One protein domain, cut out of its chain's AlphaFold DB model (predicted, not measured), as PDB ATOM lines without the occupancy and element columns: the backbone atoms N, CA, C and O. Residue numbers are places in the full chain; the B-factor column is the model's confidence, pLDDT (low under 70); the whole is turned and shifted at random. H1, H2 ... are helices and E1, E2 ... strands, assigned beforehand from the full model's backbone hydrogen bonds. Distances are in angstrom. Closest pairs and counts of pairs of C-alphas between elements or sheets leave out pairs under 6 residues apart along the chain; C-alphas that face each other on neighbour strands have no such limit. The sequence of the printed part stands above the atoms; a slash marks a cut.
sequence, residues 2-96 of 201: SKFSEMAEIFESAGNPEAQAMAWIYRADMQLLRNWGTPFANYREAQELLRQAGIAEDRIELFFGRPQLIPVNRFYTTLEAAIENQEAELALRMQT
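AT A GLANCE: This is residues 2 to 96 of the 201 residues of an uncharacterized protein of Gammaproteobacteria bacterium (UniProt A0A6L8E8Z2). Three helices, H1, H2 and H3, run up and back beside one another, each opposite to the one before, with H2 at the corner of an open triangle, packed on both H1 and H3, which stay apart from each other. Beyond H3 the shorter H4 turns back once more, and H5, which meets H4 with its first part, slants away from this group until residues 90 to 96 stick out as a free arm. The printed part has 95 residues, with five named helices and one named strand in the order H1, H2, H3, H4, E1, H5; the class is mostly helix, and E1 pairs with no named strand. The whole is compact, with a radius of gyration of the C-alphas of 13.2 A, and the C-alphas span 44 by 31 by 19 A, the free end of H5 adding to the length.

IN THESE COORDINATES: The longest helix is H2, residues 17 to 33, which runs 24.3 A from C-alpha 17 at (-38.948, -44.728, -56.549) to C-alpha 33 at (-34.088, -44.448, -32.705). Before it comes H1, residues 3 to 13, 15.3 A long, which begins with C-alpha 3 at (-46.560, -50.370, -40.749). After H2 comes H3, residues 39 to 52, 20.0 A long. H4, residues 57 to 64, is 10.5 A long. The strand E1, residues 68 to 70, measures 6.2 A. H5, residues 79 to 94, is 22.3 A long and ends with C-alpha 94 at (-28.175, -18.852, -38.581).

HOW THE PARTS SIT: H2 touches H3 with 29 pairs of C-alphas within 8 A, and the closest C-alphas, those of Ala 21 and Ala 46, are 4.2 A apart. The two helices form a hairpin, running opposite ways at a shallow tilt of 14 degrees. H2 also touches H1, with the closest C-alphas, those of Phe 11 and Gln 20, 5.0 A apart. H1 and H2 are a hairpin too, running opposite ways at a shallow tilt of 13 degrees, while H1 and H3 are apart. H3 and H4 only just touch, with 3 pairs of C-alphas within 8 A, and H3 does so with residues 47 to 51 alone. Their closest C-alphas are those of Gln 47 and Ile 60, at 6.9 A, and this third hairpin has a shallow tilt of 29 degrees, opposite ways. H4 touches H5, which meets it with residues 79 to 86 alone; the closest C-alphas, those of Phe 63 and Ile 83, are 5.9 A apart. These two run the same way at a steep tilt of 56 degrees. Of the four touching pairs of helices, three are at a shallow tilt, a mostly aligned packing in which the helix lines run nearly side by side. H2 and H5 are close but not clearly touching, with the C-alphas of Met 22 and Leu 79 closest at 7.0 A. H3 and H5 are apart, but only just, at 8.2 A. The closest C-alphas of H2 and E1 are those of Asp 29 and Ile 70, 6.4 A apart. In H2, H3 and H4 every O i to N i+4 pair is within hydrogen-bond range; in H1 it is 6 of 7 and in H5 11 of 12.

THE WHOLE: The two C-alphas farthest apart are those of Ser 13 and Thr 96, at 44.8 A. The printed part has no cut and runs from residue 2 to residue 96. No link is long: the one from E1 to H5 is short, and the others are tight. The mean pLDDT of the printed part is 87.9, and seven residues are under 70, namely 5, 8 and 92 to 96.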
ATOM      1  N   SER A   2     -44.689 -54.881 -40.490       71.69
ATOM      2  CA  SER A   2     -44.635 -53.589 -39.780       71.69
ATOM      3  C   SER A   2     -45.288 -52.507 -40.642       71.69
ATOM      4  O   SER A   2     -45.047 -52.507 -41.846       71.69
ATOM      5  N   LYS A   3     -46.004 -51.543 -40.039       73.31
ATOM      6  CA  LYS A   3     -46.560 -50.370 -40.749       73.31
ATOM      7  C   LYS A   3     -45.512 -49.615 -41.585       73.31
ATOM      8  O   LYS A   3     -45.845 -49.007 -42.591       73.31
ATOM      9  N   PHE A   4     -44.236 -49.674 -41.190       70.19
ATOM     10  CA  PHE A   4     -43.140 -49.072 -41.953       70.19
ATOM     11  C   PHE A   4     -42.802 -49.836 -43.244       70.19
ATOM     12  O   PHE A   4     -42.403 -49.209 -44.217       70.19
ATOM     13  N   SER A   5     -42.942 -51.170 -43.264       69.00
ATOM     14  CA  SER A   5     -42.812 -51.950 -44.508       69.00
ATOM     15  C   SER A   5     -43.963 -51.631 -45.457       69.00
ATOM     16  O   SER A   5     -43.724 -51.381 -46.629       69.00
ATOM     17  N   GLU A   6     -45.183 -51.553 -44.919       76.88
ATOM     18  CA  GLU A   6     -46.388 -51.246 -45.696       76.88
ATOM     19  C   GLU A   6     -46.260 -49.891 -46.413       76.88
ATOM     20  O   GLU A   6     -46.604 -49.787 -47.583       76.88
ATOM     21  N   MET A   7     -45.691 -48.863 -45.763       75.25
ATOM     22  CA  MET A   7     -45.436 -47.566 -46.412       75.25
ATOM     23  C   MET A   7     -44.520 -47.673 -47.640       75.25
ATOM     24  O   MET A   7     -44.799 -47.040 -48.654       75.25
ATOM     25  N   ALA A   8     -43.434 -48.449 -47.564       69.50
ATOM     26  CA  ALA A   8     -42.514 -48.615 -48.691       69.50
ATOM     27  C   ALA A   8     -43.157 -49.423 -49.832       69.50
ATOM     28  O   ALA A   8     -43.062 -49.023 -50.989       69.50
ATOM     29  N   GLU A   9     -43.877 -50.499 -49.501       74.00
ATOM     30  CA  GLU A   9     -44.602 -51.345 -50.463       74.00
ATOM     31  C   GLU A   9     -45.709 -50.571 -51.202       74.00
ATOM     32  O   GLU A   9     -45.940 -50.785 -52.395       74.00
ATOM     33  N   ILE A  10     -46.375 -49.630 -50.521       72.81
ATOM     34  CA  ILE A  10     -47.372 -48.741 -51.137       72.81
ATOM     35  C   ILE A  10     -46.735 -47.891 -52.241       72.81
ATOM     36  O   ILE A  10     -47.302 -47.785 -53.330       72.81
ATOM     37  N   PHE A  11     -45.569 -47.289 -51.991       76.62
ATOM     38  CA  PHE A  11     -44.904 -46.446 -52.991       76.62
ATOM     39  C   PHE A  11     -44.249 -47.248 -54.115       76.62
ATOM     40  O   PHE A  11     -44.259 -46.791 -55.259       76.62
ATOM     41  N   GLU A  12     -43.765 -48.452 -53.816       73.94
ATOM     42  CA  GLU A  12     -43.318 -49.410 -54.831       73.94
ATOM     43  C   GLU A  12     -44.462 -49.756 -55.791       73.94
ATOM     44  O   GLU A  12     -44.341 -49.602 -57.005       73.94
ATOM     45  N   SER A  13     -45.622 -50.120 -55.239       70.19
ATOM     46  CA  SER A  13     -46.824 -50.451 -56.015       70.19
ATOM     47  C   SER A  13     -47.344 -49.265 -56.834       70.19
ATOM     48  O   SER A  13     -47.975 -49.455 -57.871       70.19
ATOM     49  N   ALA A  14     -47.080 -48.037 -56.378       75.75
ATOM     50  CA  ALA A  14     -47.421 -46.802 -57.078       75.75
ATOM     51  C   ALA A  14     -46.387 -46.384 -58.144       75.75
ATOM     52  O   ALA A  14     -46.621 -45.399 -58.846       75.75
ATOM     53  N   GLY A  15     -45.257 -47.091 -58.272       83.19
ATOM     54  CA  GLY A  15     -44.204 -46.780 -59.243       83.19
ATOM     55  C   GLY A  15     -43.459 -45.472 -58.960       83.19
ATOM     56  O   GLY A  15     -43.016 -44.815 -59.900       83.19
ATOM     57  N   ASN A  16     -43.344 -45.066 -57.690       89.94
ATOM     58  CA  ASN A  16     -42.646 -43.841 -57.293       89.94
ATOM     59  C   ASN A  16     -41.358 -44.172 -56.506       89.94
ATOM     60  O   ASN A  16     -41.411 -44.276 -55.274       89.94
ATOM     61  N   PRO A  17     -40.204 -44.329 -57.189       92.81
ATOM     62  CA  PRO A  17     -38.948 -44.728 -56.549       92.81
ATOM     63  C   PRO A  17     -38.426 -43.687 -55.549       92.81
ATOM     64  O   PRO A  17     -37.872 -44.060 -54.517       92.81
ATOM     65  N   GLU A  18     -38.654 -42.391 -55.785       95.81
ATOM     66  CA  GLU A  18     -38.263 -41.339 -54.839       95.81
ATOM     67  C   GLU A  18     -39.065 -41.446 -53.532       95.81
ATOM     68  O   GLU A  18     -38.490 -41.493 -52.445       95.81
ATOM     69  N   ALA A  19     -40.392 -41.569 -53.618       93.75
ATOM     70  CA  ALA A  19     -41.235 -41.714 -52.432       93.75
ATOM     71  C   ALA A  19     -40.962 -43.028 -51.681       93.75
ATOM     72  O   ALA A  19     -40.978 -43.053 -50.445       93.75
ATOM     73  N   GLN A  20     -40.649 -44.105 -52.408       94.62
ATOM     74  CA  GLN A  20     -40.195 -45.365 -51.823       94.62
ATOM     75  C   GLN A  20     -38.866 -45.181 -51.075       94.62
ATOM     76  O   GLN A  20     -38.739 -45.636 -49.936       94.62
ATOM     77  N   ALA A  21     -37.903 -44.460 -51.656       95.69
ATOM     78  CA  ALA A  21     -36.648 -44.129 -50.988       95.69
ATOM     79  C   ALA A  21     -36.877 -43.331 -49.697       95.69
ATOM     80  O   ALA A  21     -36.297 -43.642 -48.654       95.69
ATOM     81  N   MET A  22     -37.772 -42.343 -49.730       96.12
ATOM     82  CA  MET A  22     -38.116 -41.559 -48.546       96.12
ATOM     83  C   MET A  22     -38.786 -42.402 -47.450       96.12
ATOM     84  O   MET A  22     -38.508 -42.206 -46.262       96.12
ATOM     85  N   ALA A  23     -39.609 -43.389 -47.817       93.69
ATOM     86  CA  ALA A  23     -40.157 -44.360 -46.869       93.69
ATOM     87  C   ALA A  23     -39.058 -45.229 -46.231       93.69
ATOM     88  O   ALA A  23     -39.078 -45.450 -45.015       93.69
ATOM     89  N   TRP A  24     -38.067 -45.664 -47.015       94.50
ATOM     90  CA  TRP A  24     -36.899 -46.382 -46.500       94.50
ATOM     91  C   TRP A  24     -36.058 -45.536 -45.543       94.50
ATOM     92  O   TRP A  24     -35.670 -46.040 -44.487       94.50
ATOM     93  N   ILE A  25     -35.837 -44.254 -45.854       95.50
ATOM     94  CA  ILE A  25     -35.160 -43.303 -44.958       95.50
ATOM     95  C   ILE A  25     -35.917 -43.188 -43.636       95.50
ATOM     96  O   ILE A  25     -35.329 -43.381 -42.576       95.50
ATOM     97  N   TYR A  26     -37.228 -42.945 -43.683       93.81
ATOM     98  CA  TYR A  26     -38.038 -42.798 -42.473       93.81
ATOM     99  C   TYR A  26     -38.035 -44.071 -41.613       93.81
ATOM    100  O   TYR A  26     -37.908 -44.019 -40.388       93.81
ATOM    101  N   ARG A  27     -38.110 -45.246 -42.247       92.12
ATOM    102  CA  ARG A  27     -37.969 -46.532 -41.558       92.12
ATOM    103  C   ARG A  27     -36.595 -46.680 -40.907       92.12
ATOM    104  O   ARG A  27     -36.518 -47.162 -39.778       92.12
ATOM    105  N   ALA A  28     -35.529 -46.322 -41.614       94.19
ATOM    106  CA  ALA A  28     -34.164 -46.403 -41.115       94.19
ATOM    107  C   ALA A  28     -33.939 -45.450 -39.928       94.19
ATOM    108  O   ALA A  28     -33.350 -45.866 -38.931       94.19
ATOM    109  N   ASP A  29     -34.506 -44.240 -39.967       95.06
ATOM    110  CA  ASP A  29     -34.510 -43.309 -38.834       95.06
ATOM    111  C   ASP A  29     -35.184 -43.966 -37.607       95.06
ATOM    112  O   ASP A  29     -34.632 -43.978 -36.508       95.06
ATOM    113  N   MET A  30     -36.347 -44.610 -37.784       91.69
ATOM    114  CA  MET A  30     -37.041 -45.316 -36.690       91.69
ATOM    115  C   MET A  30     -36.280 -46.552 -36.196       91.69
ATOM    116  O   MET A  30     -36.421 -46.961 -35.040       91.69
ATOM    117  N   GLN A  31     -35.492 -47.173 -37.070       92.50
ATOM    118  CA  GLN A  31     -34.602 -48.273 -36.722       92.50
ATOM    119  C   GLN A  31     -33.440 -47.838 -35.849       92.50
ATOM    120  O   GLN A  31     -33.140 -48.496 -34.851       92.50
ATOM    121  N   LEU A  32     -32.865 -46.689 -36.175       92.81
ATOM    122  CA  LEU A  32     -31.818 -46.073 -35.387       92.81
ATOM    123  C   LEU A  32     -32.339 -45.675 -33.998       92.81
ATOM    124  O   LEU A  32     -31.825 -46.161 -32.997       92.81
ATOM    125  N   LEU A  33     -33.451 -44.931 -33.943       90.62
ATOM    126  CA  LEU A  33     -34.088 -44.448 -32.705       90.62
ATOM    127  C   LEU A  33     -34.416 -45.569 -31.700       90.62
ATOM    128  O   LEU A  33     -34.463 -45.366 -30.490       90.62
ATOM    129  N   ARG A  34     -34.728 -46.765 -32.200       89.00
ATOM    130  CA  ARG A  34     -35.139 -47.914 -31.377       89.00
ATOM    131  C   ARG A  34     -34.031 -48.955 -31.218       89.00
ATOM    132  O   ARG A  34     -34.299 -49.999 -30.627       89.00
ATOM    133  N   ASN A  35     -32.834 -48.677 -31.743       88.56
ATOM    134  CA  ASN A  35     -31.677 -49.569 -31.763       88.56
ATOM    135  C   ASN A  35     -32.033 -51.003 -32.206       88.56
ATOM    136  O   ASN A  35     -31.814 -51.980 -31.487       88.56
ATOM    137  N   TRP A  36     -32.663 -51.129 -33.377       88.19
ATOM    138  CA  TRP A  36     -33.109 -52.413 -33.928       88.19
ATOM    139  C   TRP A  36     -32.924 -52.482 -35.443       88.19
ATOM    140  O   TRP A  36     -32.900 -51.470 -36.140       88.19
ATOM    141  N   GLY A  37     -32.863 -53.704 -35.975       88.50
ATOM    142  CA  GLY A  37     -32.753 -53.938 -37.414       88.50
ATOM    143  C   GLY A  37     -31.421 -53.466 -38.002       88.50
ATOM    144  O   GLY A  37     -30.381 -53.526 -37.353       88.50
ATOM    145  N   THR A  38     -31.456 -53.043 -39.266       90.25
ATOM    146  CA  THR A  38     -30.270 -52.710 -40.069       90.25
ATOM    147  C   THR A  38     -30.434 -51.338 -40.737       90.25
ATOM    148  O   THR A  38     -30.534 -51.269 -41.967       90.25
ATOM    149  N   PRO A  39     -30.458 -50.234 -39.962       93.44
ATOM    150  CA  PRO A  39     -30.764 -48.897 -40.484       93.44
ATOM    151  C   PRO A  39     -29.836 -48.488 -41.636       93.44
ATOM    152  O   PRO A  39     -30.299 -48.028 -42.674       93.44
ATOM    153  N   PHE A  40     -28.534 -48.764 -41.526       94.56
ATOM    154  CA  PHE A  40     -27.547 -48.435 -42.565       94.56
ATOM    155  C   PHE A  40     -27.688 -49.244 -43.859       94.56
ATOM    156  O   PHE A  40     -27.287 -48.780 -44.922       94.56
ATOM    157  N   ALA A  41     -28.263 -50.448 -43.808       94.19
ATOM    158  CA  ALA A  41     -28.609 -51.163 -45.035       94.19
ATOM    159  C   ALA A  41     -29.771 -50.462 -45.751       94.19
ATOM    160  O   ALA A  41     -29.693 -50.235 -46.952       94.19
ATOM    161  N   ASN A  42     -30.778 -50.027 -44.994       94.25
ATOM    162  CA  ASN A  42     -31.940 -49.326 -45.534       94.25
ATOM    163  C   ASN A  42     -31.598 -47.920 -46.050       94.25
ATOM    164  O   ASN A  42     -32.164 -47.494 -47.049       94.25
ATOM    165  N   TYR A  43     -30.639 -47.213 -45.441       96.19
ATOM    166  CA  TYR A  43     -30.133 -45.961 -46.016       96.19
ATOM    167  C   TYR A  43     -29.431 -46.176 -47.360       96.19
ATOM    168  O   TYR A  43     -29.617 -45.372 -48.266       96.19
ATOM    169  N   ARG A  44     -28.646 -47.253 -47.512       96.06
ATOM    170  CA  ARG A  44     -28.003 -47.582 -48.797       96.06
ATOM    171  C   ARG A  44     -29.030 -47.910 -49.874       96.06
ATOM    172  O   ARG A  44     -28.894 -47.420 -50.987       96.06
ATOM    173  N   GLU A  45     -30.060 -48.671 -49.515       94.62
ATOM    174  CA  GLU A  45     -31.179 -48.964 -50.415       94.62
ATOM    175  C   GLU A  45     -31.899 -47.683 -50.847       94.62
ATOM    176  O   GLU A  45     -32.140 -47.464 -52.028       94.62
ATOM    177  N   ALA A  46     -32.170 -46.777 -49.904       95.62
ATOM    178  CA  ALA A  46     -32.776 -45.495 -50.226       95.62
ATOM    179  C   ALA A  46     -31.905 -44.644 -51.163       95.62
ATOM    180  O   ALA A  46     -32.427 -44.047 -52.096       95.62
ATOM    181  N   GLN A  47     -30.587 -44.590 -50.945       97.00
ATOM    182  CA  GLN A  47     -29.674 -43.878 -51.849       97.00
ATOM    183  C   GLN A  47     -29.724 -44.450 -53.267       97.00
ATOM    184  O   GLN A  47     -29.745 -43.692 -54.229       97.00
ATOM    185  N   GLU A  48     -29.786 -45.773 -53.399       96.06
ATOM    186  CA  GLU A  48     -29.892 -46.433 -54.697       96.06
ATOM    187  C   GLU A  48     -31.226 -46.127 -55.395       96.06
ATOM    188  O   GLU A  48     -31.238 -45.738 -56.561       96.06
ATOM    189  N   LEU A  49     -32.342 -46.179 -54.666       96.00
ATOM    190  CA  LEU A  49     -33.653 -45.787 -55.192       96.00
ATOM    191  C   LEU A  49     -33.700 -44.311 -55.619       96.00
ATOM    192  O   LEU A  49     -34.304 -43.992 -56.642       96.00
ATOM    193  N   LEU A  50     -33.031 -43.407 -54.893       97.31
ATOM    194  CA  LEU A  50     -32.912 -41.998 -55.296       97.31
ATOM    195  C   LEU A  50     -32.120 -41.845 -56.602       97.31
ATOM    196  O   LEU A  50     -32.539 -41.087 -57.477       97.31
ATOM    197  N   ARG A  51     -31.025 -42.595 -56.779       96.62
ATOM    198  CA  ARG A  51     -30.276 -42.611 -58.049       96.62
ATOM    199  C   ARG A  51     -31.132 -43.132 -59.197       96.62
ATOM    200  O   ARG A  51     -31.147 -42.534 -60.270       96.62
ATOM    201  N   GLN A  52     -31.886 -44.208 -58.971       95.12
ATOM    202  CA  GLN A  52     -32.815 -44.767 -59.959       95.12
ATOM    203  C   GLN A  52     -33.951 -43.799 -60.307       95.12
ATOM    204  O   GLN A  52     -34.389 -43.752 -61.454       95.12
ATOM    205  N   ALA A  53     -34.385 -42.984 -59.344       95.75
ATOM    206  CA  ALA A  53     -35.333 -41.895 -59.559       95.75
ATOM    207  C   ALA A  53     -34.739 -40.704 -60.344       95.75
ATOM    208  O   ALA A  53     -35.455 -39.747 -60.629       95.75
ATOM    209  N   GLY A  54     -33.451 -40.746 -60.709       97.19
ATOM    210  CA  GLY A  54     -32.774 -39.692 -61.466       97.19
ATOM    211  C   GLY A  54     -32.354 -38.488 -60.621       97.19
ATOM    212  O   GLY A  54     -32.047 -37.433 -61.176       97.19
ATOM    213  N   ILE A  55     -32.336 -38.622 -59.292       98.06
ATOM    214  CA  ILE A  55     -31.850 -37.572 -58.399       98.06
ATOM    215  C   ILE A  55     -30.330 -37.463 -58.529       98.06
ATOM    216  O   ILE A  55     -29.613 -38.464 -58.495       98.06
ATOM    217  N   ALA A  56     -29.835 -36.234 -58.674       97.69
ATOM    218  CA  ALA A  56     -28.409 -35.969 -58.799       97.69
ATOM    219  C   ALA A  56     -27.648 -36.324 -57.505       97.69
ATOM    220  O   ALA A  56     -28.132 -36.077 -56.397       97.69
ATOM    221  N   GLU A  57     -26.450 -36.904 -57.648       96.56
ATOM    222  CA  GLU A  57     -25.661 -37.411 -56.513       96.56
ATOM    223  C   GLU A  57     -25.330 -36.304 -55.502       96.56
ATOM    224  O   GLU A  57     -25.398 -36.534 -54.301       96.56
ATOM    225  N   ASP A  58     -25.078 -35.077 -55.963       96.75
ATOM    226  CA  ASP A  58     -24.810 -33.924 -55.101       96.75
ATOM    227  C   ASP A  58     -25.987 -33.603 -54.165       96.75
ATOM    228  O   ASP A  58     -25.774 -33.232 -53.013       96.75
ATOM    229  N   ARG A  59     -27.235 -33.798 -54.610       97.50
ATOM    230  CA  ARG A  59     -28.434 -33.648 -53.767       97.50
ATOM    231  C   ARG A  59     -28.544 -34.771 -52.739       97.50
ATOM    232  O   ARG A  59     -28.895 -34.510 -51.587       97.50
ATOM    233  N   ILE A  60     -28.220 -36.004 -53.129       97.38
ATOM    234  CA  ILE A  60     -28.193 -37.164 -52.224       97.38
ATOM    235  C   ILE A  60     -27.126 -36.946 -51.141       97.38
ATOM    236  O   ILE A  60     -27.421 -37.040 -49.946       97.38
ATOM    237  N   GLU A  61     -25.909 -36.580 -51.543       95.81
ATOM    238  CA  GLU A  61     -24.797 -36.247 -50.649       95.81
ATOM    239  C   GLU A  61     -25.132 -35.065 -49.736       95.81
ATOM    240  O   GLU A  61     -24.831 -35.106 -48.543       95.81
ATOM    241  N   LEU A  62     -25.811 -34.035 -50.250       94.88
ATOM    242  CA  LEU A  62     -26.251 -32.890 -49.455       94.88
ATOM    243  C   LEU A  62     -27.177 -33.314 -48.310       94.88
ATOM    244  O   LEU A  62     -26.990 -32.881 -47.171       94.88
ATOM    245  N   PHE A  63     -28.167 -34.157 -48.608       96.44
ATOM    246  CA  PHE A  63     -29.154 -34.617 -47.634       96.44
ATOM    247  C   PHE A  63     -28.548 -35.550 -46.581       96.44
ATOM    248  O   PHE A  63     -28.794 -35.394 -45.378       96.44
ATOM    249  N   PHE A  64     -27.760 -36.533 -47.028       96.62
ATOM    250  CA  PHE A  64     -27.178 -37.554 -46.160       96.62
ATOM    251  C   PHE A  64     -25.912 -37.087 -45.445       96.62
ATOM    252  O   PHE A  64     -25.651 -37.549 -44.339       96.62
ATOM    253  N   GLY A  65     -25.152 -36.146 -46.003       94.00
ATOM    254  CA  GLY A  65     -23.933 -35.592 -45.404       94.00
ATOM    255  C   GLY A  65     -24.181 -34.685 -44.193       94.00
ATOM    256  O   GLY A  65     -23.237 -34.245 -43.532       94.00
ATOM    257  N   ARG A  66     -25.448 -34.408 -43.867       90.12
ATOM    258  CA  ARG A  66     -25.872 -33.573 -42.741       90.12
ATOM    259  C   ARG A  66     -26.535 -34.444 -41.668       90.12
ATOM    260  O   ARG A  66     -27.481 -35.167 -41.986       90.12
ATOM    261  N   PRO A  67     -26.122 -34.361 -40.389       91.88
ATOM    262  CA  PRO A  67     -26.871 -35.015 -39.331       91.88
ATOM    263  C   PRO A  67     -28.257 -34.408 -39.195       91.88
ATOM    264  O   PRO A  67     -28.428 -33.187 -39.266       91.88
ATOM    265  N   GLN A  68     -29.222 -35.268 -38.906       92.69
ATOM    266  CA  GLN A  68     -30.612 -34.888 -38.716       92.69
ATOM    267  C   GLN A  68     -31.082 -35.376 -37.354       92.69
ATOM    268  O   GLN A  68     -30.938 -36.555 -37.053       92.69
ATOM    269  N   LEU A  69     -31.668 -34.493 -36.540       92.12
ATOM    270  CA  LEU A  69     -32.347 -34.942 -35.326       92.12
ATOM    271  C   LEU A  69     -33.558 -35.790 -35.728       92.12
ATOM    272  O   LEU A  69     -34.354 -35.349 -36.562       92.12
ATOM    273  N   ILE A  70     -33.699 -36.964 -35.115       93.12
ATOM    274  CA  ILE A  70     -34.799 -37.897 -35.363       93.12
ATOM    275  C   ILE A  70     -35.636 -38.109 -34.084       93.12
ATOM    276  O   ILE A  70     -35.104 -38.003 -32.980       93.12
ATOM    277  N   PRO A  71     -36.947 -38.393 -34.198       89.06
ATOM    278  CA  PRO A  71     -37.731 -38.414 -35.433       89.06
ATOM    279  C   PRO A  71     -37.901 -37.014 -36.040       89.06
ATOM    280  O   PRO A  71     -38.121 -36.033 -35.329       89.06
ATOM    281  N   VAL A  72     -37.874 -36.938 -37.371       87.31
ATOM    282  CA  VAL A  72     -38.420 -35.774 -38.080       87.31
ATOM    283  C   VAL A  72     -39.943 -35.814 -37.927       87.31
ATOM    284  O   VAL A  72     -40.571 -36.855 -38.103       87.31
ATOM    285  N   ASN A  73     -40.549 -34.687 -37.564       80.81
ATOM    286  CA  ASN A  73     -41.971 -34.598 -37.208       80.81
ATOM    287  C   ASN A  73     -42.929 -34.591 -38.416       80.81
ATOM    288  O   ASN A  73     -44.145 -34.526 -38.237       80.81
ATOM    289  N   ARG A  74     -42.392 -34.641 -39.635       86.62
ATOM    290  CA  ARG A  74     -43.132 -34.702 -40.891       86.62
ATOM    291  C   ARG A  74     -42.516 -35.770 -41.786       86.62
ATOM    292  O   ARG A  74     -41.297 -35.864 -41.899       86.62
ATOM    293  N   PHE A  75     -43.375 -36.543 -42.440       89.62
ATOM    294  CA  PHE A  75     -42.967 -37.423 -43.526       89.62
ATOM    295  C   PHE A  75     -42.932 -36.637 -44.843       89.62
ATOM    296  O   PHE A  75     -43.900 -35.952 -45.175       89.62
ATOM    297  N   TYR A  76     -41.826 -36.741 -45.576       93.19
ATOM    298  CA  TYR A  76     -41.627 -36.109 -46.882       93.19
ATOM    299  C   TYR A  76     -41.600 -37.189 -47.953       93.19
ATOM    300  O   TYR A  76     -40.921 -38.192 -47.780       93.19
ATOM    301  N   THR A  77     -42.324 -36.990 -49.051       92.25
ATOM    302  CA  THR A  77     -42.352 -37.931 -50.183       92.25
ATOM    303  C   THR A  77     -41.297 -37.628 -51.243       92.25
ATOM    304  O   THR A  77     -41.120 -38.436 -52.144       92.25
ATOM    305  N   THR A  78     -40.622 -36.480 -51.153       96.12
ATOM    306  CA  THR A  78     -39.546 -36.076 -52.064       96.12
ATOM    307  C   THR A  78     -38.299 -35.693 -51.278       96.12
ATOM    308  O   THR A  78     -38.391 -35.201 -50.145       96.12
ATOM    309  N   LEU A  79     -37.132 -35.906 -51.882       97.00
ATOM    310  CA  LEU A  79     -35.850 -35.511 -51.313       97.00
ATOM    311  C   LEU A  79     -35.754 -33.988 -51.225       97.00
ATOM    312  O   LEU A  79     -35.285 -33.468 -50.217       97.00
ATOM    313  N   GLU A  80     -36.249 -33.276 -52.238       97.31
ATOM    314  CA  GLU A  80     -36.188 -31.814 -52.286       97.31
ATOM    315  C   GLU A  80     -36.906 -31.178 -51.093       97.31
ATOM    316  O   GLU A  80     -36.307 -30.399 -50.362       97.31
ATOM    317  N   ALA A  81     -38.141 -31.600 -50.801       96.19
ATOM    318  CA  ALA A  81     -38.892 -31.068 -49.664       96.19
ATOM    319  C   ALA A  81     -38.227 -31.408 -48.316       96.19
ATOM    320  O   ALA A  81     -38.325 -30.650 -47.345       96.19
ATOM    321  N   ALA A  82     -37.533 -32.548 -48.239       95.50
ATOM    322  CA  ALA A  82     -36.767 -32.917 -47.058       95.50
ATOM    323  C   ALA A  82     -35.493 -32.062 -46.906       95.50
ATOM    324  O   ALA A  82     -35.159 -31.673 -45.783       95.50
ATOM    325  N   ILE A  83     -34.813 -31.728 -48.010       95.62
ATOM    326  CA  ILE A  83     -33.668 -30.804 -48.030       95.62
ATOM    327  C   ILE A  83     -34.120 -29.390 -47.664       95.62
ATOM    328  O   ILE A  83     -33.512 -28.784 -46.787       95.62
ATOM    329  N   GLU A  84     -35.205 -28.888 -48.250       93.25
ATOM    330  CA  GLU A  84     -35.784 -27.585 -47.904       93.25
ATOM    331  C   GLU A  84     -36.068 -27.489 -46.400       93.25
ATOM    332  O   GLU A  84     -35.753 -26.484 -45.764       93.25
ATOM    333  N   ASN A  85     -36.586 -28.561 -45.788       89.19
ATOM    334  CA  ASN A  85     -36.764 -28.607 -44.340       89.19
ATOM    335  C   ASN A  85     -35.431 -28.589 -43.574       89.19
ATOM    336  O   ASN A  85     -35.316 -27.864 -42.587       89.19
ATOM    337  N   GLN A  86     -34.421 -29.354 -44.005       88.62
ATOM    338  CA  GLN A  86     -33.082 -29.302 -43.402       88.62
ATOM    339  C   GLN A  86     -32.475 -27.898 -43.483       88.62
ATOM    340  O   GLN A  86     -31.823 -27.450 -42.539       88.62
ATOM    341  N   GLU A  87     -32.687 -27.202 -44.596       87.00
ATOM    342  CA  GLU A  87     -32.185 -25.853 -44.829       87.00
ATOM    343  C   GLU A  87     -32.958 -24.805 -44.043       87.00
ATOM    344  O   GLU A  87     -32.336 -23.919 -43.467       87.00
ATOM    345  N   ALA A  88     -34.277 -24.938 -43.909       82.38
ATOM    346  CA  ALA A  88     -35.071 -24.106 -43.013       82.38
ATOM    347  C   ALA A  88     -34.653 -24.313 -41.547       82.38
ATOM    348  O   ALA A  88     -34.429 -23.342 -40.819       82.38
ATOM    349  N   GLU A  89     -34.462 -25.569 -41.120       77.94
ATOM    350  CA  GLU A  89     -33.925 -25.887 -39.796       77.94
ATOM    351  C   GLU A  89     -32.522 -25.306 -39.604       77.94
ATOM    352  O   GLU A  89     -32.226 -24.872 -38.495       77.94
ATOM    353  N   LEU A  90     -31.674 -25.298 -40.645       73.56
ATOM    354  CA  LEU A  90     -30.328 -24.712 -40.645       73.56
ATOM    355  C   LEU A  90     -30.364 -23.177 -40.600       73.56
ATOM    356  O   LEU A  90     -29.612 -22.573 -39.840       73.56
ATOM    357  N   ALA A  91     -31.248 -22.543 -41.364       70.25
ATOM    358  CA  ALA A  91     -31.415 -21.096 -41.414       70.25
ATOM    359  C   ALA A  91     -31.900 -20.544 -40.068       70.25
ATOM    360  O   ALA A  91     -31.392 -19.525 -39.605       70.25
ATOM    361  N   LEU A  92     -32.787 -21.265 -39.370       64.81
ATOM    362  CA  LEU A  92     -33.150 -20.957 -37.980       64.81
ATOM    363  C   LEU A  92     -31.942 -21.022 -37.024       64.81
ATOM    364  O   LEU A  92     -31.922 -20.305 -36.029       64.81
ATOM    365  N   ARG A  93     -30.908 -21.820 -37.335       62.19
ATOM    366  CA  ARG A  93     -29.619 -21.833 -36.601       62.19
ATOM    367  C   ARG A  93     -28.740 -20.624 -36.922       62.19
ATOM    368  O   ARG A  93     -27.803 -20.355 -36.180       62.19
ATOM    369  N   MET A  94     -28.987 -19.956 -38.051       52.62
ATOM    370  CA  MET A  94     -28.175 -18.852 -38.581       52.62
ATOM    371  C   MET A  94     -28.771 -17.464 -38.306       52.62
ATOM    372  O   MET A  94     -28.072 -16.473 -38.477       52.62
ATOM    373  N   GLN A  95     -30.035 -17.369 -37.879       50.06
ATOM    374  CA  GLN A  95     -30.685 -16.096 -37.522       50.06
ATOM    375  C   GLN A  95     -30.237 -15.535 -36.159       50.06
ATOM    376  O   GLN A  95     -30.631 -14.432 -35.784       50.06
ATOM    377  N   THR A  96     -29.406 -16.259 -35.408       48.94
ATOM    378  CA  THR A  96     -28.773 -15.754 -34.188       48.94
ATOM    379  C   THR A  96     -27.467 -15.037 -34.547       48.94
ATOM    380  O   THR A  96     -26.601 -15.602 -35.207       48.94
TER     381      THR A  96